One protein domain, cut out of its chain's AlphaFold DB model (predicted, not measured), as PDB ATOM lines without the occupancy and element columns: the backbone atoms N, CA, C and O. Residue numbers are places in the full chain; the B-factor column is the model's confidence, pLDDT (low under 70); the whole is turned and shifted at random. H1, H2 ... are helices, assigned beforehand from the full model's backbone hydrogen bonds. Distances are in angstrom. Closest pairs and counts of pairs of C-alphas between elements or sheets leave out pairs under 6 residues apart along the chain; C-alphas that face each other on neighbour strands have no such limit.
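What this domain is: This is residues 4 to 179 of the 184 residues of the protein "Membrane-bound proton-translocating pyrophosphatase" of candidate division TM6 bacterium GW2011_GWF2_43_17 (UniProt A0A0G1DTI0). Four long helices lie side by side in a flat row, in the order H1, H4, H3, H2, with H1 splayed away from H4 toward its first residue. The fifth, H5, crosses one face of this row at a slant, from the last residues of H4 over H3 to H2. It is an all-helix, up-and-down bundle, each helix running against the one before it, with 176 residues printed, five named helices, H1 to H5 along the chain, and no named strand. The whole is only just loose, close to compact, with a radius of gyration of the C-alphas of 19.0 A, and only just flat, spanning 59 by 39 by 17 A.

How they stand to each other: Start with H1, residues 4 to 29: it touches H4, residues 117 to 150, at a shallow tilt of 28 degrees, opposite ways, and the closest C-alphas are those of Gly 14 and Ser 137, 4.2 A apart. With residues 25 to 29 alone, H1 also touches H3, residues 77 to 114, where the C-alphas of Ile 28 and Ala 104 come closest, at 6.4 A. H2, residues 36 to 74, is apart from H1 and from H4. H2 and H3 form a helical hairpin at 12 degrees, closest at the C-alphas of Ala 72 and Ala 80, 5.1 A. H3 is the hub, touching the four other helices; it has a kink of 27 degrees near residue 104. H3 and H4 form the next hairpin, at 13 degrees, with the C-alphas of Thr 108 and Ala 120 closest, 4.6 A apart. H5, residues 156 to 179, touches H3 at a steep tilt of 41 degrees, the same way, and the C-alphas of Phe 83 and Phe 163 are closest, at 4.3 A. With residues 166 to 177 alone H5 touches H2, closest at the C-alphas of Ile 60 and Val 170, 6.8 A. H4 and H5 form a hairpin too, touching with residues 143 to 150 and 156 to 163 alone; the C-alphas of Tyr 150 and Ile 156 are closest, 6.1 A apart. In H1 and H2 every O i to N i+4 pair is within hydrogen-bond range; in H3 32 of 34 are, in H4 29 of 30 and in H5 18 of 20.

Where its parts are: Find C-alpha 4 at (8.926, -7.488, 40.745); from there H1 runs 37.2 A to residue 29. H2, from residue 36 at (-39.131, 13.751, 33.106) to 74, is 56.0 A long, and H3, 77 to 114, is 55.8 A. H4, 117 to 150, is 49.2 A, and H5, 156 to 179, runs 35.2 A to C-alpha 179 at (-16.599, 12.996, 12.315).

The domain as a whole: Look to the C-alphas of Ala 36 and Ala 154 for the two farthest apart, 60.1 A. The printed part has no cut and no long link; the link from H1 to H2 is short, and the other three are tight. The mean pLDDT of the printed part is 90.6, and residues 178 to 179 are under 70.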
ATOM      1  N   LEU A   4      10.199  -7.217  40.072       74.31
ATOM      2  CA  LEU A   4       8.926  -7.488  40.745       74.31
ATOM      3  C   LEU A   4       8.299  -6.256  41.435       74.31
ATOM      4  O   LEU A   4       7.083  -6.089  41.393       74.31
ATOM      5  N   HIS A   5       9.103  -5.373  42.037       77.94
ATOM      6  CA  HIS A   5       8.609  -4.148  42.679       77.94
ATOM      7  C   HIS A   5       8.111  -3.123  41.657       77.94
ATOM      8  O   HIS A   5       7.117  -2.445  41.907       77.94
ATOM      9  N   ILE A   6       8.772  -3.025  40.501       80.94
ATOM     10  CA  ILE A   6       8.365  -2.120  39.420       80.94
ATOM     11  C   ILE A   6       7.034  -2.601  38.837       80.94
ATOM     12  O   ILE A   6       6.106  -1.810  38.690       80.94
ATOM     13  N   TYR A   7       6.893  -3.907  38.598       80.25
ATOM     14  CA  TYR A   7       5.631  -4.490  38.141       80.25
ATOM     15  C   TYR A   7       4.504  -4.335  39.155       80.25
ATOM     16  O   TYR A   7       3.402  -3.936  38.784       80.25
ATOM     17  N   GLY A   8       4.784  -4.599  40.434       82.31
ATOM     18  CA  GLY A   8       3.822  -4.398  41.514       82.31
ATOM     19  C   GLY A   8       3.358  -2.945  41.607       82.31
ATOM     20  O   GLY A   8       2.173  -2.691  41.798       82.31
ATOM     21  N   PHE A   9       4.264  -1.987  41.394       87.06
ATOM     22  CA  PHE A   9       3.933  -0.566  41.370       87.06
ATOM     23  C   PHE A   9       3.054  -0.188  40.169       87.06
ATOM     24  O   PHE A   9       2.015   0.448  40.351       87.06
ATOM     25  N   VAL A  10       3.411  -0.626  38.956       88.38
ATOM     26  CA  VAL A  10       2.628  -0.364  37.732       88.38
ATOM     27  C   VAL A  10       1.233  -0.985  37.827       88.38
ATOM     28  O   VAL A  10       0.232  -0.308  37.581       88.38
ATOM     29  N   ALA A  11       1.148  -2.251  38.239       87.81
ATOM     30  CA  ALA A  11      -0.124  -2.935  38.431       87.81
ATOM     31  C   ALA A  11      -0.954  -2.281  39.545       87.81
ATOM     32  O   ALA A  11      -2.157  -2.084  39.378       87.81
ATOM     33  N   GLY A  12      -0.314  -1.879  40.648       89.88
ATOM     34  CA  GLY A  12      -0.953  -1.166  41.753       89.88
ATOM     35  C   GLY A  12      -1.554   0.173  41.324       89.88
ATOM     36  O   GLY A  12      -2.698   0.466  41.667       89.88
ATOM     37  N   MET A  13      -0.838   0.954  40.511       91.94
ATOM     38  CA  MET A  13      -1.359   2.196  39.934       91.94
ATOM     39  C   MET A  13      -2.533   1.954  38.982       91.94
ATOM     40  O   MET A  13      -3.528   2.677  39.043       91.94
ATOM     41  N   GLY A  14      -2.443   0.931  38.129       91.38
ATOM     42  CA  GLY A  14      -3.534   0.550  37.233       91.38
ATOM     43  C   GLY A  14      -4.792   0.117  37.991       91.38
ATOM     44  O   GLY A  14      -5.896   0.566  37.688       91.38
ATOM     45  N   LEU A  15      -4.636  -0.689  39.043       92.88
ATOM     46  CA  LEU A  15      -5.730  -1.089  39.933       92.88
ATOM     47  C   LEU A  15      -6.335   0.108  40.670       92.88
ATOM     48  O   LEU A  15      -7.557   0.245  40.717       92.88
ATOM     49  N   PHE A  16      -5.498   0.997  41.208       94.38
ATOM     50  CA  PHE A  16      -5.960   2.219  41.859       94.38
ATOM     51  C   PHE A  16      -6.784   3.083  40.901       94.38
ATOM     52  O   PHE A  16      -7.866   3.540  41.260       94.38
ATOM     53  N   GLY A  17      -6.326   3.252  39.663       93.31
ATOM     54  CA  GLY A  17      -7.071   4.002  38.661       93.31
ATOM     55  C   GLY A  17      -8.391   3.329  38.239       93.31
ATOM     56  O   GLY A  17      -9.396   4.010  38.051       93.31
ATOM     57  N   LEU A  18      -8.472   1.993  38.181       93.00
ATOM     58  CA  LEU A  18      -9.760   1.308  37.984       93.00
ATOM     59  C   LEU A  18     -10.721   1.535  39.162       93.00
ATOM     60  O   LEU A  18     -11.926   1.725  38.964       93.00
ATOM     61  N   LEU A  19     -10.202   1.562  40.393       94.56
ATOM     62  CA  LEU A  19     -10.999   1.897  41.573       94.56
ATOM     63  C   LEU A  19     -11.502   3.344  41.515       94.56
ATOM     64  O   LEU A  19     -12.665   3.591  41.850       94.56
ATOM     65  N   THR A  20     -10.683   4.296  41.054       93.50
ATOM     66  CA  THR A  20     -11.132   5.686  40.886       93.50
ATOM     67  C   THR A  20     -12.193   5.802  39.798       93.50
ATOM     68  O   THR A  20     -13.209   6.448  40.041       93.50
ATOM     69  N   VAL A  21     -12.054   5.116  38.657       93.81
ATOM     70  CA  VAL A  21     -13.100   5.026  37.613       93.81
ATOM     71  C   VAL A  21     -14.431   4.585  38.215       93.81
ATOM     72  O   VAL A  21     -15.463   5.232  38.016       93.81
ATOM     73  N   PHE A  22     -14.413   3.513  39.005       93.06
ATOM     74  CA  PHE A  22     -15.614   2.993  39.647       93.06
ATOM     75  C   PHE A  22     -16.207   3.966  40.676       93.06
ATOM     76  O   PHE A  22     -17.424   4.175  40.716       93.06
ATOM     77  N   ALA A  23     -15.359   4.606  41.485       94.19
ATOM     78  CA  ALA A  23     -15.779   5.619  42.448       94.19
ATOM     79  C   ALA A  23     -16.404   6.846  41.761       94.19
ATOM     80  O   ALA A  23     -17.447   7.333  42.205       94.19
ATOM     81  N   LEU A  24     -15.822   7.312  40.653       92.88
ATOM     82  CA  LEU A  24     -16.331   8.436  39.870       92.88
ATOM     83  C   LEU A  24     -17.673   8.103  39.217       92.88
ATOM     84  O   LEU A  24     -18.616   8.881  39.344       92.88
ATOM     85  N   LEU A  25     -17.807   6.921  38.605       91.00
ATOM     86  CA  LEU A  25     -19.081   6.451  38.051       91.00
ATOM     87  C   LEU A  25     -20.178   6.384  39.118       91.00
ATOM     88  O   LEU A  25     -21.304   6.827  38.884       91.00
ATOM     89  N   ARG A  26     -19.855   5.872  40.313       91.50
ATOM     90  CA  ARG A  26     -20.784   5.874  41.453       91.50
ATOM     91  C   ARG A  26     -21.161   7.290  41.872       91.50
ATOM     92  O   ARG A  26     -22.335   7.537  42.130       91.50
ATOM     93  N   LYS A  27     -20.197   8.211  41.926       91.69
ATOM     94  CA  LYS A  27     -20.439   9.610  42.292       91.69
ATOM     95  C   LYS A  27     -21.353  10.303  41.284       91.69
ATOM     96  O   LYS A  27     -22.315  10.933  41.701       91.69
ATOM     97  N   ILE A  28     -21.122  10.114  39.984       89.88
ATOM     98  CA  ILE A  28     -22.000  10.631  38.924       89.88
ATOM     99  C   ILE A  28     -23.407  10.058  39.087       89.88
ATOM    100  O   ILE A  28     -24.375  10.807  39.091       89.88
ATOM    101  N   ASN A  29     -23.546   8.747  39.302       87.12
ATOM    102  CA  ASN A  29     -24.865   8.119  39.416       87.12
ATOM    103  C   ASN A  29     -25.706   8.605  40.606       87.12
ATOM    104  O   ASN A  29     -26.920   8.416  40.573       87.12
ATOM    105  N   ARG A  30     -25.096   9.222  41.626       86.81
ATOM    106  CA  ARG A  30     -25.814   9.794  42.774       86.81
ATOM    107  C   ARG A  30     -26.552  11.093  42.454       86.81
ATOM    108  O   ARG A  30     -27.491  11.416  43.173       86.81
ATOM    109  N   TYR A  31     -26.159  11.815  41.405       84.25
ATOM    110  CA  TYR A  31     -26.898  12.997  40.965       84.25
ATOM    111  C   TYR A  31     -28.231  12.559  40.353       84.25
ATOM    112  O   TYR A  31     -28.262  11.740  39.422       84.25
ATOM    113  N   GLN A  32     -29.316  13.087  40.917       78.38
ATOM    114  CA  GLN A  32     -30.683  12.746  40.540       78.38
ATOM    115  C   GLN A  32     -31.084  13.463  39.249       78.38
ATOM    116  O   GLN A  32     -30.639  14.571  38.960       78.38
ATOM    117  N   VAL A  33     -31.936  12.812  38.458       80.25
ATOM    118  CA  VAL A  33     -32.534  13.401  37.254       80.25
ATOM    119  C   VAL A  33     -34.029  13.542  37.506       80.25
ATOM    120  O   VAL A  33     -34.810  12.647  37.200       80.25
ATOM    121  N   THR A  34     -34.422  14.665  38.101       79.25
ATOM    122  CA  THR A  34     -35.800  14.907  38.563       79.25
ATOM    123  C   THR A  34     -36.764  15.228  37.411       79.25
ATOM    124  O   THR A  34     -37.972  15.027  37.512       79.25
ATOM    125  N   HIS A  35     -36.254  15.727  36.280       87.88
ATOM    126  CA  HIS A  35     -37.083  16.270  35.202       87.88
ATOM    127  C   HIS A  35     -37.406  15.227  34.116       87.88
ATOM    128  O   HIS A  35     -36.548  14.875  33.305       87.88
ATOM    129  N   ALA A  36     -38.675  14.811  34.020       87.44
ATOM    130  CA  ALA A  36     -39.131  13.751  33.106       87.44
ATOM    131  C   ALA A  36     -38.745  13.977  31.628       87.44
ATOM    132  O   ALA A  36     -38.239  13.070  30.971       87.44
ATOM    133  N   LYS A  37     -38.898  15.208  31.107       90.38
ATOM    134  CA  LYS A  37     -38.473  15.529  29.728       90.38
ATOM    135  C   LYS A  37     -36.962  15.362  29.519       90.38
ATOM    136  O   LYS A  37     -36.547  14.897  28.464       90.38
ATOM    137  N   ALA A  38     -36.145  15.723  30.512       89.00
ATOM    138  CA  ALA A  38     -34.690  15.617  30.412       89.00
ATOM    139  C   ALA A  38     -34.249  14.149  30.444       89.00
ATOM    140  O   ALA A  38     -33.394  13.753  29.658       89.00
ATOM    141  N   ALA A  39     -34.890  13.329  31.285       90.06
ATOM    142  CA  ALA A  39     -34.670  11.887  31.316       90.06
ATOM    143  C   ALA A  39     -35.024  11.217  29.976       90.06
ATOM    144  O   ALA A  39     -34.241  10.414  29.473       90.06
ATOM    145  N   HIS A  40     -36.149  11.593  29.355       91.75
ATOM    146  CA  HIS A  40     -36.549  11.058  28.049       91.75
ATOM    147  C   HIS A  40     -35.540  11.400  26.939       91.75
ATOM    148  O   HIS A  40     -35.141  10.532  26.166       91.75
ATOM    149  N   ILE A  41     -35.085  12.656  26.876       92.50
ATOM    150  CA  ILE A  41     -34.061  13.083  25.908       92.50
ATOM    151  C   ILE A  41     -32.744  12.340  26.155       92.50
ATOM    152  O   ILE A  41     -32.117  11.860  25.213       92.50
ATOM    153  N   ALA A  42     -32.334  12.210  27.418       92.12
ATOM    154  CA  ALA A  42     -31.113  11.504  27.782       92.12
ATOM    155  C   ALA A  42     -31.141  10.037  27.350       92.12
ATOM    156  O   ALA A  42     -30.139   9.525  26.856       92.12
ATOM    157  N   GLU A  43     -32.286   9.374  27.498       93.31
ATOM    158  CA  GLU A  43     -32.448   7.983  27.090       93.31
ATOM    159  C   GLU A  43     -32.419   7.818  25.564       93.31
ATOM    160  O   GLU A  43     -31.774   6.895  25.060       93.31
ATOM    161  N   ALA A  44     -33.022   8.752  24.820       94.31
ATOM    162  CA  ALA A  44     -32.924   8.787  23.362       94.31
ATOM    163  C   ALA A  44     -31.468   8.977  22.894       94.31
ATOM    164  O   ALA A  44     -30.991   8.230  22.038       94.31
ATOM    165  N   ILE A  45     -30.728   9.909  23.511       93.44
ATOM    166  CA  ILE A  45     -29.300  10.134  23.229       93.44
ATOM    167  C   ILE A  45     -28.484   8.886  23.564       93.44
ATOM    168  O   ILE A  45     -27.655   8.460  22.765       93.44
ATOM    169  N   ARG A  46     -28.715   8.280  24.733       93.50
ATOM    170  CA  ARG A  46     -28.001   7.075  25.169       93.50
ATOM    171  C   ARG A  46     -28.228   5.925  24.195       93.50
ATOM    172  O   ARG A  46     -27.269   5.268  23.807       93.50
ATOM    173  N   THR A  47     -29.471   5.696  23.789       93.75
ATOM    174  CA  THR A  47     -29.824   4.625  22.851       93.75
ATOM    175  C   THR A  47     -29.193   4.861  21.479       93.75
ATOM    176  O   THR A  47     -28.574   3.950  20.926       93.75
ATOM    177  N   GLY A  48     -29.263   6.093  20.964       93.00
ATOM    178  CA  GLY A  48     -28.605   6.478  19.714       93.00
ATOM    179  C   GLY A  48     -27.086   6.306  19.769       93.00
ATOM    180  O   GLY A  48     -26.507   5.684  18.883       93.00
ATOM    181  N   ALA A  49     -26.447   6.774  20.845       91.75
ATOM    182  CA  ALA A  49     -25.007   6.645  21.052       91.75
ATOM    183  C   ALA A  49     -24.564   5.177  21.135       91.75
ATOM    184  O   ALA A  49     -23.598   4.796  20.482       91.75
ATOM    185  N   MET A  50     -25.294   4.334  21.874       90.81
ATOM    186  CA  MET A  50     -24.978   2.905  21.956       90.81
ATOM    187  C   MET A  50     -25.153   2.201  20.610       90.81
ATOM    188  O   MET A  50     -24.310   1.393  20.236       90.81
ATOM    189  N   THR A  51     -26.207   2.530  19.862       92.69
ATOM    190  CA  THR A  51     -26.432   1.974  18.518       92.69
ATOM    191  C   THR A  51     -25.297   2.365  17.574       92.69
ATOM    192  O   THR A  51     -24.750   1.519  16.871       92.69
ATOM    193  N   PHE A  52     -24.887   3.636  17.611       90.50
ATOM    194  CA  PHE A  52     -23.741   4.120  16.851       90.50
ATOM    195  C   PHE A  52     -22.452   3.376  17.226       90.50
ATOM    196  O   PHE A  52     -21.743   2.925  16.329       90.50
ATOM    197  N   LEU A  53     -22.187   3.192  18.525       91.00
ATOM    198  CA  LEU A  53     -20.999   2.496  19.017       91.00
ATOM    199  C   LEU A  53     -20.922   1.055  18.512       91.00
ATOM    200  O   LEU A  53     -19.861   0.613  18.088       91.00
ATOM    201  N   PHE A  54     -22.039   0.322  18.536       90.50
ATOM    202  CA  PHE A  54     -22.071  -1.058  18.052       90.50
ATOM    203  C   PHE A  54     -21.780  -1.153  16.554       90.50
ATOM    204  O   PHE A  54     -21.004  -2.011  16.134       90.50
ATOM    205  N   GLU A  55     -22.357  -0.255  15.753       90.88
ATOM    206  CA  GLU A  55     -22.097  -0.212  14.311       90.88
ATOM    207  C   GLU A  55     -20.647   0.172  13.999       90.88
ATOM    208  O   GLU A  55     -20.006  -0.434  13.141       90.88
ATOM    209  N   GLU A  56     -20.103   1.150  14.721       90.62
ATOM    210  CA  GLU A  56     -18.702   1.542  14.590       90.62
ATOM    211  C   GLU A  56     -17.766   0.390  14.974       90.62
ATOM    212  O   GLU A  56     -16.855   0.054  14.217       90.62
ATOM    213  N   TYR A  57     -18.029  -0.286  16.095       92.12
ATOM    214  CA  TYR A  57     -17.203  -1.397  16.574       92.12
ATOM    215  C   TYR A  57     -17.233  -2.576  15.618       92.12
ATOM    216  O   TYR A  57     -16.204  -3.209  15.403       92.12
ATOM    217  N   ARG A  58     -18.378  -2.851  14.992       90.69
ATOM    218  CA  ARG A  58     -18.484  -3.902  13.979       90.69
ATOM    219  C   ARG A  58     -17.552  -3.644  12.796       90.69
ATOM    220  O   ARG A  58     -16.878  -4.568  12.350       90.69
ATOM    221  N   ILE A  59     -17.499  -2.407  12.296       91.31
ATOM    222  CA  ILE A  59     -16.619  -2.042  11.178       91.31
ATOM    223  C   ILE A  59     -15.156  -2.074  11.625       91.31
ATOM    224  O   ILE A  59     -14.328  -2.677  10.942       91.31
ATOM    225  N   ILE A  60     -14.845  -1.482  12.784       92.50
ATOM    226  CA  ILE A  60     -13.485  -1.469  13.336       92.50
ATOM    227  C   ILE A  60     -12.966  -2.895  13.512       92.50
ATOM    228  O   ILE A  60     -11.860  -3.171  13.075       92.50
ATOM    229  N   LEU A  61     -13.764  -3.814  14.063       92.12
ATOM    230  CA  LEU A  61     -13.357  -5.207  14.260       92.12
ATOM    231  C   LEU A  61     -12.993  -5.912  12.950       92.12
ATOM    232  O   LEU A  61     -12.042  -6.685  12.925       92.12
ATOM    233  N   ILE A  62     -13.707  -5.649  11.853       92.50
ATOM    234  CA  ILE A  62     -13.390  -6.255  10.550       92.50
ATOM    235  C   ILE A  62     -12.023  -5.768  10.052       92.50
ATOM    236  O   ILE A  62     -11.196  -6.569   9.617       92.50
ATOM    237  N   VAL A  63     -11.778  -4.458  10.127       93.00
ATOM    238  CA  VAL A  63     -10.512  -3.860   9.681       93.00
ATOM    239  C   VAL A  63      -9.359  -4.256  10.614       93.00
ATOM    240  O   VAL A  63      -8.257  -4.539  10.147       93.00
ATOM    241  N   ASP A  64      -9.618  -4.335  11.918       93.94
ATOM    242  CA  ASP A  64      -8.665  -4.774  12.938       93.94
ATOM    243  C   ASP A  64      -8.241  -6.231  12.714       93.94
ATOM    244  O   ASP A  64      -7.049  -6.527  12.687       93.94
ATOM    245  N   LEU A  65      -9.188  -7.133  12.432       94.50
ATOM    246  CA  LEU A  65      -8.887  -8.529  12.100       94.50
ATOM    247  C   LEU A  65      -8.039  -8.655  10.829       94.50
ATOM    248  O   LEU A  65      -7.116  -9.471  10.790       94.50
ATOM    249  N   LEU A  66      -8.304  -7.839   9.806       94.69
ATOM    250  CA  LEU A  66      -7.459  -7.803   8.612       94.69
ATOM    251  C   LEU A  66      -6.023  -7.377   8.963       94.69
ATOM    252  O   LEU A  66      -5.067  -8.007   8.511       94.69
ATOM    253  N   ALA A  67      -5.864  -6.348   9.801       93.50
ATOM    254  CA  ALA A  67      -4.555  -5.892  10.264       93.50
ATOM    255  C   ALA A  67      -3.823  -6.964  11.094       93.50
ATOM    256  O   ALA A  67      -2.622  -7.162  10.906       93.50
ATOM    257  N   VAL A  68      -4.538  -7.708  11.945       94.81
ATOM    258  CA  VAL A  68      -3.997  -8.844  12.713       94.81
ATOM    259  C   VAL A  68      -3.463  -9.935  11.785       94.81
ATOM    260  O   VAL A  68      -2.344 -10.405  11.985       94.81
ATOM    261  N   VAL A  69      -4.221 -10.321  10.751       94.69
ATOM    262  CA  VAL A  69      -3.790 -11.345   9.781       94.69
ATOM    263  C   VAL A  69      -2.540 -10.896   9.024       94.69
ATOM    264  O   VAL A  69      -1.600 -11.677   8.874       94.69
ATOM    265  N   LEU A  70      -2.487  -9.632   8.596       93.38
ATOM    266  CA  LEU A  70      -1.304  -9.075   7.937       93.38
ATOM    267  C   LEU A  70      -0.089  -9.073   8.876       93.38
ATOM    268  O   LEU A  70       0.983  -9.544   8.500       93.38
ATOM    269  N   LEU A  71      -0.243  -8.621  10.122       91.50
ATOM    270  CA  LEU A  71       0.852  -8.639  11.097       91.50
ATOM    271  C   LEU A  71       1.341 -10.055  11.414       91.50
ATOM    272  O   LEU A  71       2.546 -10.258  11.574       91.50
ATOM    273  N   ALA A  72       0.436 -11.034  11.467       92.38
ATOM    274  CA  ALA A  72       0.794 -12.430  11.687       92.38
ATOM    275  C   ALA A  72       1.619 -13.003  10.522       92.38
ATOM    276  O   ALA A  72       2.535 -13.785  10.765       92.38
ATOM    277  N   ALA A  73       1.327 -12.592   9.283       91.94
ATOM    278  CA  ALA A  73       2.045 -13.039   8.090       91.94
ATOM    279  C   ALA A  73       3.434 -12.390   7.932       91.94
ATOM    280  O   ALA A  73       4.365 -13.055   7.483       91.94
ATOM    281  N   PHE A  74       3.582 -11.108   8.289       88.88
ATOM    282  CA  PHE A  74       4.817 -10.345   8.044       88.88
ATOM    283  C   PHE A  74       5.758 -10.222   9.250       88.88
ATOM    284  O   PHE A  74       6.942  -9.954   9.057       88.88
ATOM    285  N   SER A  75       5.263 -10.363  10.484       85.56
ATOM    286  CA  SER A  75       6.070 -10.176  11.697       85.56
ATOM    287  C   SER A  75       6.172 -11.461  12.512       85.56
ATOM    288  O   SER A  75       7.139 -12.207  12.392       85.56
ATOM    289  N   SER A  76       5.195 -11.713  13.377       89.25
ATOM    290  CA  SER A  76       5.112 -12.932  14.169       89.25
ATOM    291  C   SER A  76       3.701 -13.081  14.718       89.25
ATOM    292  O   SER A  76       2.989 -12.091  14.925       89.25
ATOM    293  N   PHE A  77       3.311 -14.317  15.021       89.75
ATOM    294  CA  PHE A  77       2.033 -14.591  15.673       89.75
ATOM    295  C   PHE A  77       1.907 -13.858  17.018       89.75
ATOM    296  O   PHE A  77       0.839 -13.352  17.359       89.75
ATOM    297  N   LEU A  78       3.013 -13.734  17.757       90.44
ATOM    298  CA  LEU A  78       3.030 -13.059  19.049       90.44
ATOM    299  C   LEU A  78       2.816 -11.542  18.912       90.44
ATOM    300  O   LEU A  78       2.016 -10.973  19.648       90.44
ATOM    301  N   SER A  79       3.457 -10.900  17.928       91.38
ATOM    302  CA  SER A  79       3.236  -9.482  17.602       91.38
ATOM    303  C   SER A  79       1.770  -9.208  17.250       91.38
ATOM    304  O   SER A  79       1.183  -8.242  17.737       91.38
ATOM    305  N   ALA A  80       1.165 -10.081  16.438       93.50
ATOM    306  CA  ALA A  80      -0.238  -9.975  16.045       93.50
ATOM    307  C   ALA A  80      -1.190 -10.147  17.241       93.50
ATOM    308  O   ALA A  80      -2.154  -9.394  17.376       93.50
ATOM    309  N   ALA A  81      -0.885 -11.073  18.156       92.56
ATOM    310  CA  ALA A  81      -1.632 -11.229  19.401       92.56
ATOM    311  C   ALA A  81      -1.519  -9.980  20.294       92.56
ATOM    312  O   ALA A  81      -2.529  -9.503  20.807       92.56
ATOM    313  N   CYS A  82      -0.323  -9.398  20.439       93.62
ATOM    314  CA  CYS A  82      -0.128  -8.157  21.194       93.62
ATOM    315  C   CYS A  82      -0.895  -6.976  20.583       93.62
ATOM    316  O   CYS A  82      -1.500  -6.199  21.322       93.62
ATOM    317  N   PHE A  83      -0.910  -6.862  19.252       95.25
ATOM    318  CA  PHE A  83      -1.722  -5.877  18.538       95.25
ATOM    319  C   PHE A  83      -3.213  -6.051  18.852       95.25
ATOM    320  O   PHE A  83      -3.859  -5.087  19.257       95.25
ATOM    321  N   PHE A  84      -3.733  -7.278  18.751       95.25
ATOM    322  CA  PHE A  84      -5.143  -7.575  19.014       95.25
ATOM    323  C   PHE A  84      -5.549  -7.312  20.473       95.25
ATOM    324  O   PHE A  84      -6.633  -6.813  20.762       95.25
ATOM    325  N   VAL A  85      -4.668  -7.607  21.431       94.81
ATOM    326  CA  VAL A  85      -4.922  -7.261  22.837       94.81
ATOM    327  C   VAL A  85      -4.967  -5.739  23.007       94.81
ATOM    328  O   VAL A  85      -5.869  -5.226  23.667       94.81
ATOM    329  N   GLY A  86      -4.042  -5.000  22.388       94.44
ATOM    330  CA  GLY A  86      -4.040  -3.534  22.417       94.44
ATOM    331  C   GLY A  86      -5.304  -2.918  21.808       94.44
ATOM    332  O   GLY A  86      -5.888  -2.004  22.398       94.44
ATOM    333  N   SER A  87      -5.766  -3.445  20.670       95.50
ATOM    334  CA  SER A  87      -6.999  -3.000  20.014       95.50
ATOM    335  C   SER A  87      -8.229  -3.278  20.886       95.50
ATOM    336  O   SER A  87      -9.037  -2.376  21.126       95.50
ATOM    337  N   LEU A  88      -8.325  -4.475  21.472       94.88
ATOM    338  CA  LEU A  88      -9.422  -4.856  22.360       94.88
ATOM    339  C   LEU A  88      -9.498  -3.969  23.611       94.88
ATOM    340  O   LEU A  88     -10.577  -3.502  23.973       94.88
ATOM    341  N   LEU A  89      -8.363  -3.691  24.260       94.88
ATOM    342  CA  LEU A  89      -8.317  -2.799  25.424       94.88
ATOM    343  C   LEU A  89      -8.748  -1.365  25.072       94.88
ATOM    344  O   LEU A  89      -9.426  -0.707  25.871       94.88
ATOM    345  N   SER A  90      -8.403  -0.892  23.871       94.50
ATOM    346  CA  SER A  90      -8.828   0.415  23.354       94.50
ATOM    347  C   SER A  90     -10.350   0.476  23.156       94.50
ATOM    348  O   SER A  90     -10.999   1.401  23.654       94.50
ATOM    349  N   LEU A  91     -10.942  -0.558  22.543       94.19
ATOM    350  CA  LEU A  91     -12.398  -0.697  22.401       94.19
ATOM    351  C   LEU A  91     -13.096  -0.735  23.769       94.19
ATOM    352  O   LEU A  91     -14.048   0.002  24.013       94.19
ATOM    353  N   LEU A  92     -12.602  -1.540  24.711       93.81
ATOM    354  CA  LEU A  92     -13.198  -1.631  26.050       93.81
ATOM    355  C   LEU A  92     -13.212  -0.276  26.766       93.81
ATOM    356  O   LEU A  92     -14.221   0.122  27.353       93.81
ATOM    357  N   THR A  93     -12.107   0.458  26.681       93.62
ATOM    358  CA  THR A  93     -11.994   1.781  27.292       93.62
ATOM    359  C   THR A  93     -12.951   2.785  26.649       93.62
ATOM    360  O   THR A  93     -13.619   3.546  27.358       93.62
ATOM    361  N   GLY A  94     -13.070   2.764  25.318       92.25
ATOM    362  CA  GLY A  94     -14.005   3.610  24.578       92.25
ATOM    363  C   GLY A  94     -15.459   3.389  25.001       92.25
ATOM    364  O   GLY A  94     -16.182   4.357  25.251       92.25
ATOM    365  N   ALA A  95     -15.869   2.130  25.175       92.62
ATOM    366  CA  ALA A  95     -17.214   1.786  25.627       92.62
ATOM    367  C   ALA A  95     -17.501   2.304  27.047       92.62
ATOM    368  O   ALA A  95     -18.547   2.912  27.290       92.62
ATOM    369  N   ILE A  96     -16.556   2.133  27.979       93.38
ATOM    370  CA  ILE A  96     -16.672   2.663  29.350       93.38
ATOM    371  C   ILE A  96     -16.825   4.189  29.323       93.38
ATOM    372  O   ILE A  96     -17.706   4.738  29.993       93.38
ATOM    373  N   GLY A  97     -16.008   4.870  28.518       92.56
ATOM    374  CA  GLY A  97     -16.069   6.316  28.337       92.56
ATOM    375  C   GLY A  97     -17.416   6.795  27.808       92.56
ATOM    376  O   GLY A  97     -18.010   7.715  28.371       92.56
ATOM    377  N   MET A  98     -17.945   6.141  26.772       92.69
ATOM    378  CA  MET A  98     -19.238   6.502  26.188       92.69
ATOM    379  C   MET A  98     -20.398   6.297  27.174       92.69
ATOM    380  O   MET A  98     -21.287   7.149  27.294       92.69
ATOM    381  N   HIS A  99     -20.369   5.209  27.945       91.75
ATOM    382  CA  HIS A  99     -21.340   4.975  29.012       91.75
ATOM    383  C   HIS A  99     -21.285   6.045  30.108       91.75
ATOM    384  O   HIS A  99     -22.331   6.474  30.603       91.75
ATOM    385  N   ALA A 100     -20.087   6.484  30.492       92.94
ATOM    386  CA  ALA A 100     -19.911   7.542  31.478       92.94
ATOM    387  C   ALA A 100     -20.402   8.896  30.947       92.94
ATOM    388  O   ALA A 100     -21.164   9.581  31.631       92.94
ATOM    389  N   ALA A 101     -20.027   9.249  29.715       92.56
ATOM    390  CA  ALA A 101     -20.367  10.521  29.085       92.56
ATOM    391  C   ALA A 101     -21.883  10.691  28.904       92.56
ATOM    392  O   ALA A 101     -22.457  11.676  29.362       92.56
ATOM    393  N   THR A 102     -22.563   9.692  28.328       92.44
ATOM    394  CA  THR A 102     -24.027   9.732  28.127       92.44
ATOM    395  C   THR A 102     -24.791   9.906  29.442       92.44
ATOM    396  O   THR A 102     -25.781  10.634  29.504       92.44
ATOM    397  N   ARG A 103     -24.301   9.294  30.526       90.31
ATOM    398  CA  ARG A 103     -24.862   9.421  31.877       90.31
ATOM    399  C   ARG A 103     -24.538  10.749  32.555       90.31
ATOM    400  O   ARG A 103     -25.364  11.227  33.333       90.31
ATOM    401  N   ALA A 104     -23.356  11.308  32.317       93.12
ATOM    402  CA  ALA A 104     -22.934  12.574  32.901       93.12
ATOM    403  C   ALA A 104     -23.667  13.760  32.261       93.12
ATOM    404  O   ALA A 104     -24.096  14.649  32.986       93.12
ATOM    405  N   ASN A 105     -23.906  13.738  30.945       93.06
ATOM    406  CA  ASN A 105     -24.490  14.862  30.199       93.06
ATOM    407  C   ASN A 105     -25.813  15.368  30.792       93.06
ATOM    408  O   ASN A 105     -25.933  16.546  31.121       93.06
ATOM    409  N   VAL A 106     -26.790  14.478  30.997       93.25
ATOM    410  CA  VAL A 106     -28.091  14.871  31.569       93.25
ATOM    411  C   VAL A 106     -27.963  15.384  33.002       93.25
ATOM    412  O   VAL A 106     -28.643  16.331  33.388       93.25
ATOM    413  N   ARG A 107     -27.058  14.798  33.790       92.94
ATOM    414  CA  ARG A 107     -26.827  15.188  35.185       92.94
ATOM    415  C   ARG A 107     -26.144  16.542  35.284       92.94
ATOM    416  O   ARG A 107     -26.501  17.319  36.157       92.94
ATOM    417  N   THR A 108     -25.235  16.856  34.365       93.44
ATOM    418  CA  THR A 108     -24.638  18.188  34.231       93.44
ATOM    419  C   THR A 108     -25.710  19.235  33.949       93.44
ATOM    420  O   THR A 108     -25.729  20.276  34.599       93.44
ATOM    421  N   THR A 109     -26.639  18.960  33.027       92.44
ATOM    422  CA  THR A 109     -27.748  19.881  32.727       92.44
ATOM    423  C   THR A 109     -28.671  20.082  33.929       92.44
ATOM    424  O   THR A 109     -29.078  21.208  34.209       92.44
ATOM    425  N   MET A 110     -28.988  19.010  34.662       92.12
ATOM    426  CA  MET A 110     -29.806  19.104  35.875       92.12
ATOM    427  C   MET A 110     -29.090  19.875  36.989       92.12
ATOM    428  O   MET A 110     -29.683  20.780  37.566       92.12
ATOM    429  N   ALA A 111     -27.803  19.605  37.219       91.12
ATOM    430  CA  ALA A 111     -26.988  20.334  38.187       91.12
ATOM    431  C   ALA A 111     -26.874  21.826  37.835       91.12
ATOM    432  O   ALA A 111     -26.975  22.668  38.720       91.12
ATOM    433  N   ALA A 112     -26.751  22.173  36.548       92.44
ATOM    434  CA  ALA A 112     -26.751  23.569  36.102       92.44
ATOM    435  C   ALA A 112     -28.064  24.284  36.438       92.44
ATOM    436  O   ALA A 112     -28.054  25.460  36.794       92.44
ATOM    437  N   ARG A 113     -29.188  23.568  36.329       89.38
ATOM    438  CA  ARG A 113     -30.520  24.102  36.609       89.38
ATOM    439  C   ARG A 113     -30.814  24.228  38.106       89.38
ATOM    440  O   ARG A 113     -31.463  25.193  38.492       89.38
ATOM    441  N   GLU A 114     -30.414  23.251  38.915       88.69
ATOM    442  CA  GLU A 114     -30.794  23.156  40.335       88.69
ATOM    443  C   GLU A 114     -29.749  23.770  41.282       88.69
ATOM    444  O   GLU A 114     -30.108  24.421  42.259       88.69
ATOM    445  N   GLU A 115     -28.459  23.590  40.989       86.88
ATOM    446  CA  GLU A 115     -27.342  23.903  41.896       86.88
ATOM    447  C   GLU A 115     -26.369  24.956  41.323       86.88
ATOM    448  O   GLU A 115     -25.452  25.412  42.012       86.88
ATOM    449  N   GLY A 116     -26.559  25.355  40.061       92.19
ATOM    450  CA  GLY A 116     -25.778  26.381  39.374       92.19
ATOM    451  C   GLY A 116     -24.520  25.873  38.659       92.19
ATOM    452  O   GLY A 116     -24.202  24.681  38.616       92.19
ATOM    453  N   GLU A 117     -23.778  26.815  38.072       93.00
ATOM    454  CA  GLU A 117     -22.644  26.550  37.170       93.00
ATOM    455  C   GLU A 117     -21.533  25.713  37.819       93.00
ATOM    456  O   GLU A 117     -21.025  24.766  37.219       93.00
ATOM    457  N   ARG A 118     -21.174  26.019  39.073       93.62
ATOM    458  CA  ARG A 118     -20.079  25.332  39.776       93.62
ATOM    459  C   ARG A 118     -20.345  23.834  39.928       93.62
ATOM    460  O   ARG A 118     -19.424  23.031  39.768       93.62
ATOM    461  N   SER A 119     -21.585  23.460  40.244       90.69
ATOM    462  CA  SER A 119     -21.963  22.051  40.368       90.69
ATOM    463  C   SER A 119     -21.988  21.368  39.002       90.69
ATOM    464  O   SER A 119     -21.409  20.294  38.839       90.69
ATOM    465  N   ALA A 120     -22.535  22.036  37.980       93.12
ATOM    466  CA  ALA A 120     -22.520  21.539  36.607       93.12
ATOM    467  C   ALA A 120     -21.099  21.247  36.106       93.12
ATOM    468  O   ALA A 120     -20.832  20.155  35.599       93.12
ATOM    469  N   PHE A 121     -20.167  22.181  36.311       94.69
ATOM    470  CA  PHE A 121     -18.768  21.986  35.951       94.69
ATOM    471  C   PHE A 121     -18.163  20.783  36.678       94.69
ATOM    472  O   PHE A 121     -17.488  19.970  36.055       94.69
ATOM    473  N   MET A 122     -18.446  20.618  37.976       93.81
ATOM    474  CA  MET A 122     -17.962  19.467  38.738       93.81
ATOM    475  C   MET A 122     -18.491  18.145  38.164       93.81
ATOM    476  O   MET A 122     -17.714  17.211  37.987       93.81
ATOM    477  N   VAL A 123     -19.781  18.049  37.826       92.94
ATOM    478  CA  VAL A 123     -20.357  16.830  37.227       92.94
ATOM    479  C   VAL A 123     -19.743  16.542  35.854       92.94
ATOM    480  O   VAL A 123     -19.354  15.402  35.587       92.94
ATOM    481  N   ALA A 124     -19.587  17.568  35.015       93.88
ATOM    482  CA  ALA A 124     -18.942  17.442  33.711       93.88
ATOM    483  C   ALA A 124     -17.478  16.993  33.841       93.88
ATOM    484  O   ALA A 124     -17.045  16.072  33.146       93.88
ATOM    485  N   PHE A 125     -16.738  17.585  34.780       94.50
ATOM    486  CA  PHE A 125     -15.348  17.243  35.063       94.50
ATOM    487  C   PHE A 125     -15.206  15.806  35.572       94.50
ATOM    488  O   PHE A 125     -14.340  15.073  35.102       94.50
ATOM    489  N   LEU A 126     -16.083  15.361  36.480       93.00
ATOM    490  CA  LEU A 126     -16.107  13.971  36.945       93.00
ATOM    491  C   LEU A 126     -16.406  13.003  35.790       93.00
ATOM    492  O   LEU A 126     -15.775  11.950  35.705       93.00
ATOM    493  N   GLY A 127     -17.327  13.369  34.890       92.81
ATOM    494  CA  GLY A 127     -17.627  12.617  33.669       92.81
ATOM    495  C   GLY A 127     -16.408  12.456  32.758       92.81
ATOM    496  O   GLY A 127     -16.084  11.337  32.363       92.81
ATOM    497  N   GLY A 128     -15.689  13.550  32.488       92.69
ATOM    498  CA  GLY A 128     -14.436  13.522  31.722       92.69
ATOM    499  C   GLY A 128     -13.315  12.755  32.432       92.69
ATOM    500  O   GLY A 128     -12.569  12.007  31.798       92.69
ATOM    501  N   GLY A 129     -13.243  12.866  33.760       94.38
ATOM    502  CA  GLY A 129     -12.290  12.138  34.593       94.38
ATOM    503  C   GLY A 129     -12.426  10.622  34.457       94.38
ATOM    504  O   GLY A 129     -11.412   9.935  34.378       94.38
ATOM    505  N   VAL A 130     -13.650  10.094  34.350       94.94
ATOM    506  CA  VAL A 130     -13.884   8.648  34.160       94.94
ATOM    507  C   VAL A 130     -13.184   8.137  32.904       94.94
ATOM    508  O   VAL A 130     -12.513   7.111  32.960       94.94
ATOM    509  N   MET A 131     -13.300   8.866  31.790       93.62
ATOM    510  CA  MET A 131     -12.638   8.505  30.534       93.62
ATOM    511  C   MET A 131     -11.111   8.546  30.681       93.62
ATOM    512  O   MET A 131     -10.432   7.591  30.315       93.62
ATOM    513  N   GLY A 132     -10.569   9.616  31.275       93.75
ATOM    514  CA  GLY A 132      -9.123   9.768  31.468       93.75
ATOM    515  C   GLY A 132      -8.514   8.674  32.349       93.75
ATOM    516  O   GLY A 132      -7.530   8.040  31.963       93.75
ATOM    517  N   PHE A 133      -9.126   8.398  33.505       95.50
ATOM    518  CA  PHE A 133      -8.662   7.332  34.390       95.50
ATOM    519  C   PHE A 133      -8.862   5.943  33.777       95.50
ATOM    520  O   PHE A 133      -7.995   5.094  33.965       95.50
ATOM    521  N   ALA A 134      -9.927   5.697  33.005       95.25
ATOM    522  CA  ALA A 134     -10.123   4.410  32.334       95.25
ATOM    523  C   ALA A 134      -9.003   4.123  31.323       95.25
ATOM    524  O   ALA A 134      -8.402   3.050  31.385       95.25
ATOM    525  N   VAL A 135      -8.656   5.100  30.471       94.06
ATOM    526  CA  VAL A 135      -7.557   4.977  29.493       94.06
ATOM    527  C   VAL A 135      -6.227   4.726  30.190       94.06
ATOM    528  O   VAL A 135      -5.525   3.775  29.847       94.06
ATOM    529  N   ALA A 136      -5.894   5.538  31.195       94.50
ATOM    530  CA  ALA A 136      -4.634   5.396  31.916       94.50
ATOM    531  C   ALA A 136      -4.524   4.029  32.611       94.50
ATOM    532  O   ALA A 136      -3.492   3.372  32.527       94.50
ATOM    533  N   SER A 137      -5.595   3.574  33.262       95.06
ATOM    534  CA  SER A 137      -5.582   2.349  34.068       95.06
ATOM    535  C   SER A 137      -5.519   1.091  33.220       95.06
ATOM    536  O   SER A 137      -4.678   0.227  33.457       95.06
ATOM    537  N   ILE A 138      -6.393   0.992  32.216       94.69
ATOM    538  CA  ILE A 138      -6.449  -0.168  31.326       94.69
ATOM    539  C   ILE A 138      -5.166  -0.235  30.488       94.69
ATOM    540  O   ILE A 138      -4.598  -1.315  30.329       94.69
ATOM    541  N   GLY A 139      -4.656   0.915  30.034       93.25
ATOM    542  CA  GLY A 139      -3.376   1.010  29.336       93.25
ATOM    543  C   GLY A 139      -2.195   0.561  30.198       93.25
ATOM    544  O   GLY A 139      -1.400  -0.259  29.748       93.25
ATOM    545  N   LEU A 140      -2.102   1.033  31.449       93.19
ATOM    546  CA  LEU A 140      -1.039   0.634  32.383       93.19
ATOM    547  C   LEU A 140      -1.105  -0.848  32.751       93.19
ATOM    548  O   LEU A 140      -0.061  -1.489  32.833       93.19
ATOM    549  N   LEU A 141      -2.301  -1.411  32.945       92.94
ATOM    550  CA  LEU A 141      -2.456  -2.845  33.205       92.94
ATOM    551  C   LEU A 141      -2.067  -3.674  31.979       92.94
ATOM    552  O   LEU A 141      -1.265  -4.595  32.104       92.94
ATOM    553  N   GLY A 142      -2.563  -3.321  30.791       91.31
ATOM    554  CA  GLY A 142      -2.219  -4.009  29.545       91.31
ATOM    555  C   GLY A 142      -0.718  -3.968  29.259       91.31
ATOM    556  O   GLY A 142      -0.082  -5.007  29.098       91.31
ATOM    557  N   PHE A 143      -0.124  -2.776  29.304       90.31
ATOM    558  CA  PHE A 143       1.310  -2.588  29.111       90.31
ATOM    559  C   PHE A 143       2.145  -3.272  30.206       90.31
ATOM    560  O   PHE A 143       3.123  -3.955  29.908       90.31
ATOM    561  N   GLY A 144       1.731  -3.151  31.469       89.00
ATOM    562  CA  GLY A 144       2.400  -3.772  32.609       89.00
ATOM    563  C   GLY A 144       2.404  -5.299  32.534       89.00
ATOM    564  O   GLY A 144       3.434  -5.913  32.802       89.00
ATOM    565  N   THR A 145       1.294  -5.917  32.111       88.19
ATOM    566  CA  THR A 145       1.245  -7.374  31.898       88.19
ATOM    567  C   THR A 145       2.175  -7.819  30.773       88.19
ATOM    568  O   THR A 145       2.893  -8.803  30.934       88.19
ATOM    569  N   LEU A 146       2.240  -7.071  29.667       88.06
ATOM    570  CA  LEU A 146       3.127  -7.384  28.549       88.06
ATOM    571  C   LEU A 146       4.601  -7.308  28.960       88.06
ATOM    572  O   LEU A 146       5.374  -8.213  28.646       88.06
ATOM    573  N   LEU A 147       4.977  -6.279  29.725       86.25
ATOM    574  CA  LEU A 147       6.322  -6.189  30.283       86.25
ATOM    575  C   LEU A 147       6.609  -7.335  31.262       86.25
ATOM    576  O   LEU A 147       7.721  -7.844  31.265       86.25
ATOM    577  N   PHE A 148       5.652  -7.753  32.093       85.25
ATOM    578  CA  PHE A 148       5.875  -8.831  33.064       85.25
ATOM    579  C   PHE A 148       6.194 -10.173  32.393       85.25
ATOM    580  O   PHE A 148       7.088 -10.883  32.842       85.25
ATOM    581  N   PHE A 149       5.492 -10.511  31.309       84.19
ATOM    582  CA  PHE A 149       5.678 -11.795  30.627       84.19
ATOM    583  C   PHE A 149       6.858 -11.824  29.650       84.19
ATOM    584  O   PHE A 149       7.449 -12.884  29.462       84.19
ATOM    585  N   TYR A 150       7.195 -10.698  29.011       85.19
ATOM    586  CA  TYR A 150       8.106 -10.695  27.857       85.19
ATOM    587  C   TYR A 150       9.351  -9.817  28.011       85.19
ATOM    588  O   TYR A 150      10.086  -9.665  27.038       85.19
ATOM    589  N   MET A 151       9.624  -9.236  29.182       80.00
ATOM    590  CA  MET A 151      10.761  -8.314  29.345       80.00
ATOM    591  C   MET A 151      12.126  -8.945  29.044       80.00
ATOM    592  O   MET A 151      12.983  -8.257  28.497       80.00
ATOM    593  N   ASP A 152      12.316 -10.233  29.326       78.25
ATOM    594  CA  ASP A 152      13.581 -10.930  29.039       78.25
ATOM    595  C   ASP A 152      13.691 -11.398  27.573       78.25
ATOM    596  O   ASP A 152      14.687 -11.996  27.165       78.25
ATOM    597  N   SER A 153      12.672 -11.132  26.749       80.56
ATOM    598  CA  SER A 153      12.684 -11.477  25.330       80.56
ATOM    599  C   SER A 153      13.448 -10.435  24.515       80.56
ATOM    600  O   SER A 153      13.154  -9.241  24.569       80.56
ATOM    601  N   ALA A 154      14.343 -10.893  23.633       77.25
ATOM    602  CA  ALA A 154      15.029 -10.041  22.656       77.25
ATOM    603  C   ALA A 154      14.063  -9.280  21.720       77.25
ATOM    604  O   ALA A 154      14.454  -8.318  21.063       77.25
ATOM    605  N   SER A 155      12.794  -9.700  21.649       82.62
ATOM    606  CA  SER A 155      11.760  -9.107  20.795       82.62
ATOM    607  C   SER A 155      10.819  -8.135  21.520       82.62
ATOM    608  O   SER A 155       9.845  -7.689  20.913       82.62
ATOM    609  N   ILE A 156      11.087  -7.770  22.781       86.81
ATOM    610  CA  ILE A 156      10.193  -6.927  23.596       86.81
ATOM    611  C   ILE A 156       9.817  -5.599  22.921       86.81
ATOM    612  O   ILE A 156       8.649  -5.211  22.943       86.81
ATOM    613  N   THR A 157      10.763  -4.936  22.249       87.50
ATOM    614  CA  THR A 157      10.509  -3.676  21.532       87.50
ATOM    615  C   THR A 157       9.425  -3.850  20.471       87.50
ATOM    616  O   THR A 157       8.481  -3.069  20.423       87.50
ATOM    617  N   ASN A 158       9.497  -4.923  19.677       89.19
ATOM    618  CA  ASN A 158       8.508  -5.205  18.636       89.19
ATOM    619  C   ASN A 158       7.126  -5.519  19.225       89.19
ATOM    620  O   ASN A 158       6.113  -5.100  18.662       89.19
ATOM    621  N   LEU A 159       7.068  -6.217  20.364       91.06
ATOM    622  CA  LEU A 159       5.808  -6.539  21.046       91.06
ATOM    623  C   LEU A 159       5.131  -5.290  21.614       91.06
ATOM    624  O   LEU A 159       3.930  -5.098  21.418       91.06
ATOM    625  N   ILE A 160       5.903  -4.405  22.255       91.88
ATOM    626  CA  ILE A 160       5.409  -3.123  22.774       91.88
ATOM    627  C   ILE A 160       4.910  -2.238  21.632       91.88
ATOM    628  O   ILE A 160       3.817  -1.676  21.718       91.88
ATOM    629  N   THR A 161       5.685  -2.128  20.550       92.69
ATOM    630  CA  THR A 161       5.287  -1.338  19.382       92.69
ATOM    631  C   THR A 161       4.020  -1.901  18.748       92.69
ATOM    632  O   THR A 161       3.127  -1.128  18.416       92.69
ATOM    633  N   SER A 162       3.887  -3.227  18.646       93.38
ATOM    634  CA  SER A 162       2.683  -3.871  18.101       93.38
ATOM    635  C   SER A 162       1.452  -3.618  18.976       93.38
ATOM    636  O   SER A 162       0.391  -3.277  18.458       93.38
ATOM    637  N   PHE A 163       1.597  -3.703  20.301       94.94
ATOM    638  CA  PHE A 163       0.534  -3.370  21.253       94.94
ATOM    639  C   PHE A 163       0.082  -1.908  21.131       94.94
ATOM    640  O   PHE A 163      -1.113  -1.626  21.010       94.94
ATOM    641  N   GLY A 164       1.034  -0.969  21.111       94.69
ATOM    642  CA  GLY A 164       0.741   0.456  20.942       94.69
ATOM    643  C   GLY A 164       0.114   0.773  19.584       94.69
ATOM    644  O   GLY A 164      -0.794   1.605  19.501       94.69
ATOM    645  N   LEU A 165       0.551   0.080  18.528       94.94
ATOM    646  CA  LEU A 165      -0.015   0.197  17.188       94.94
ATOM    647  C   LEU A 165      -1.488  -0.224  17.175       94.94
ATOM    648  O   LEU A 165      -2.307   0.536  16.671       94.94
ATOM    649  N   GLY A 166      -1.843  -1.358  17.790       94.81
ATOM    650  CA  GLY A 166      -3.234  -1.824  17.884       94.81
ATOM    651  C   GLY A 166      -4.142  -0.849  18.627       94.81
ATOM    652  O   GLY A 166      -5.212  -0.477  18.137       94.81
ATOM    653  N   ALA A 167      -3.683  -0.332  19.771       94.44
ATOM    654  CA  ALA A 167      -4.434   0.670  20.526       94.44
ATOM    655  C   ALA A 167      -4.662   1.965  19.717       94.44
ATOM    656  O   ALA A 167      -5.764   2.528  19.727       94.44
ATOM    657  N   SER A 168      -3.631   2.414  18.993       94.62
ATOM    658  CA  SER A 168      -3.661   3.626  18.161       94.62
ATOM    659  C   SER A 168      -4.510   3.447  16.902       94.62
ATOM    660  O   SER A 168      -5.170   4.391  16.476       94.62
ATOM    661  N   PHE A 169      -4.530   2.240  16.334       94.31
ATOM    662  CA  PHE A 169      -5.324   1.881  15.164       94.31
ATOM    663  C   PHE A 169      -6.819   2.042  15.445       94.31
ATOM    664  O   PHE A 169      -7.503   2.803  14.763       94.31
ATOM    665  N   VAL A 170      -7.308   1.433  16.527       93.44
ATOM    666  CA  VAL A 170      -8.699   1.607  16.971       93.44
ATOM    667  C   VAL A 170      -9.002   3.071  17.276       93.44
ATOM    668  O   VAL A 170     -10.033   3.588  16.850       93.44
ATOM    669  N   ALA A 171      -8.100   3.771  17.971       91.56
ATOM    670  CA  ALA A 171      -8.299   5.178  18.311       91.56
ATOM    671  C   ALA A 171      -8.371   6.088  17.071       91.56
ATOM    672  O   ALA A 171      -9.105   7.077  17.074       91.56
ATOM    673  N   PHE A 172      -7.628   5.763  16.010       91.56
ATOM    674  CA  PHE A 172      -7.689   6.464  14.731       91.56
ATOM    675  C   PHE A 172      -9.069   6.310  14.089       91.56
ATOM    676  O   PHE A 172      -9.715   7.316  13.790       91.56
ATOM    677  N   PHE A 173      -9.562   5.076  13.954       89.62
ATOM    678  CA  PHE A 173     -10.882   4.835  13.369       89.62
ATOM    679  C   PHE A 173     -12.015   5.394  14.225       89.62
ATOM    680  O   PHE A 173     -12.916   6.004  13.666       89.62
ATOM    681  N   ALA A 174     -11.932   5.287  15.553       87.06
ATOM    682  CA  ALA A 174     -12.932   5.851  16.459       87.06
ATOM    683  C   ALA A 174     -13.038   7.386  16.343       87.06
ATOM    684  O   ALA A 174     -14.110   7.975  16.478       87.06
ATOM    685  N   ARG A 175     -11.917   8.072  16.076       85.75
ATOM    686  CA  ARG A 175     -11.931   9.521  15.839       85.75
ATOM    687  C   ARG A 175     -12.439   9.855  14.445       85.75
ATOM    688  O   ARG A 175     -13.293  10.716  14.324       85.75
ATOM    689  N   VAL A 176     -11.962   9.193  13.395       85.25
ATOM    690  CA  VAL A 176     -12.395   9.496  12.018       85.25
ATOM    691  C   VAL A 176     -13.868   9.118  11.787       85.25
ATOM    692  O   VAL A 176     -14.615   9.878  11.168       85.25
ATOM    693  N   GLY A 177     -14.306   7.980  12.328       74.25
ATOM    694  CA  GLY A 177     -15.667   7.455  12.213       74.25
ATOM    695  C   GLY A 177     -16.721   8.389  12.807       74.25
ATOM    696  O   GLY A 177     -17.746   8.642  12.168       74.25
ATOM    697  N   GLY A 178     -16.435   8.981  13.970       67.38
ATOM    698  CA  GLY A 178     -17.308   9.972  14.603       67.38
ATOM    699  C   GLY A 178     -17.536  11.233  13.760       67.38
ATOM    700  O   GLY A 178     -18.663  11.720  13.670       67.38
ATOM    701  N   TRP A 179     -16.500  11.749  13.089       61.16
ATOM    702  CA  TRP A 179     -16.599  12.996  12.315       61.16
ATOM    703  C   TRP A 179     -17.433  12.840  11.038       61.16
ATOM    704  O   TRP A 179     -18.202  13.731  10.682       61.16
TER     705      TRP A 179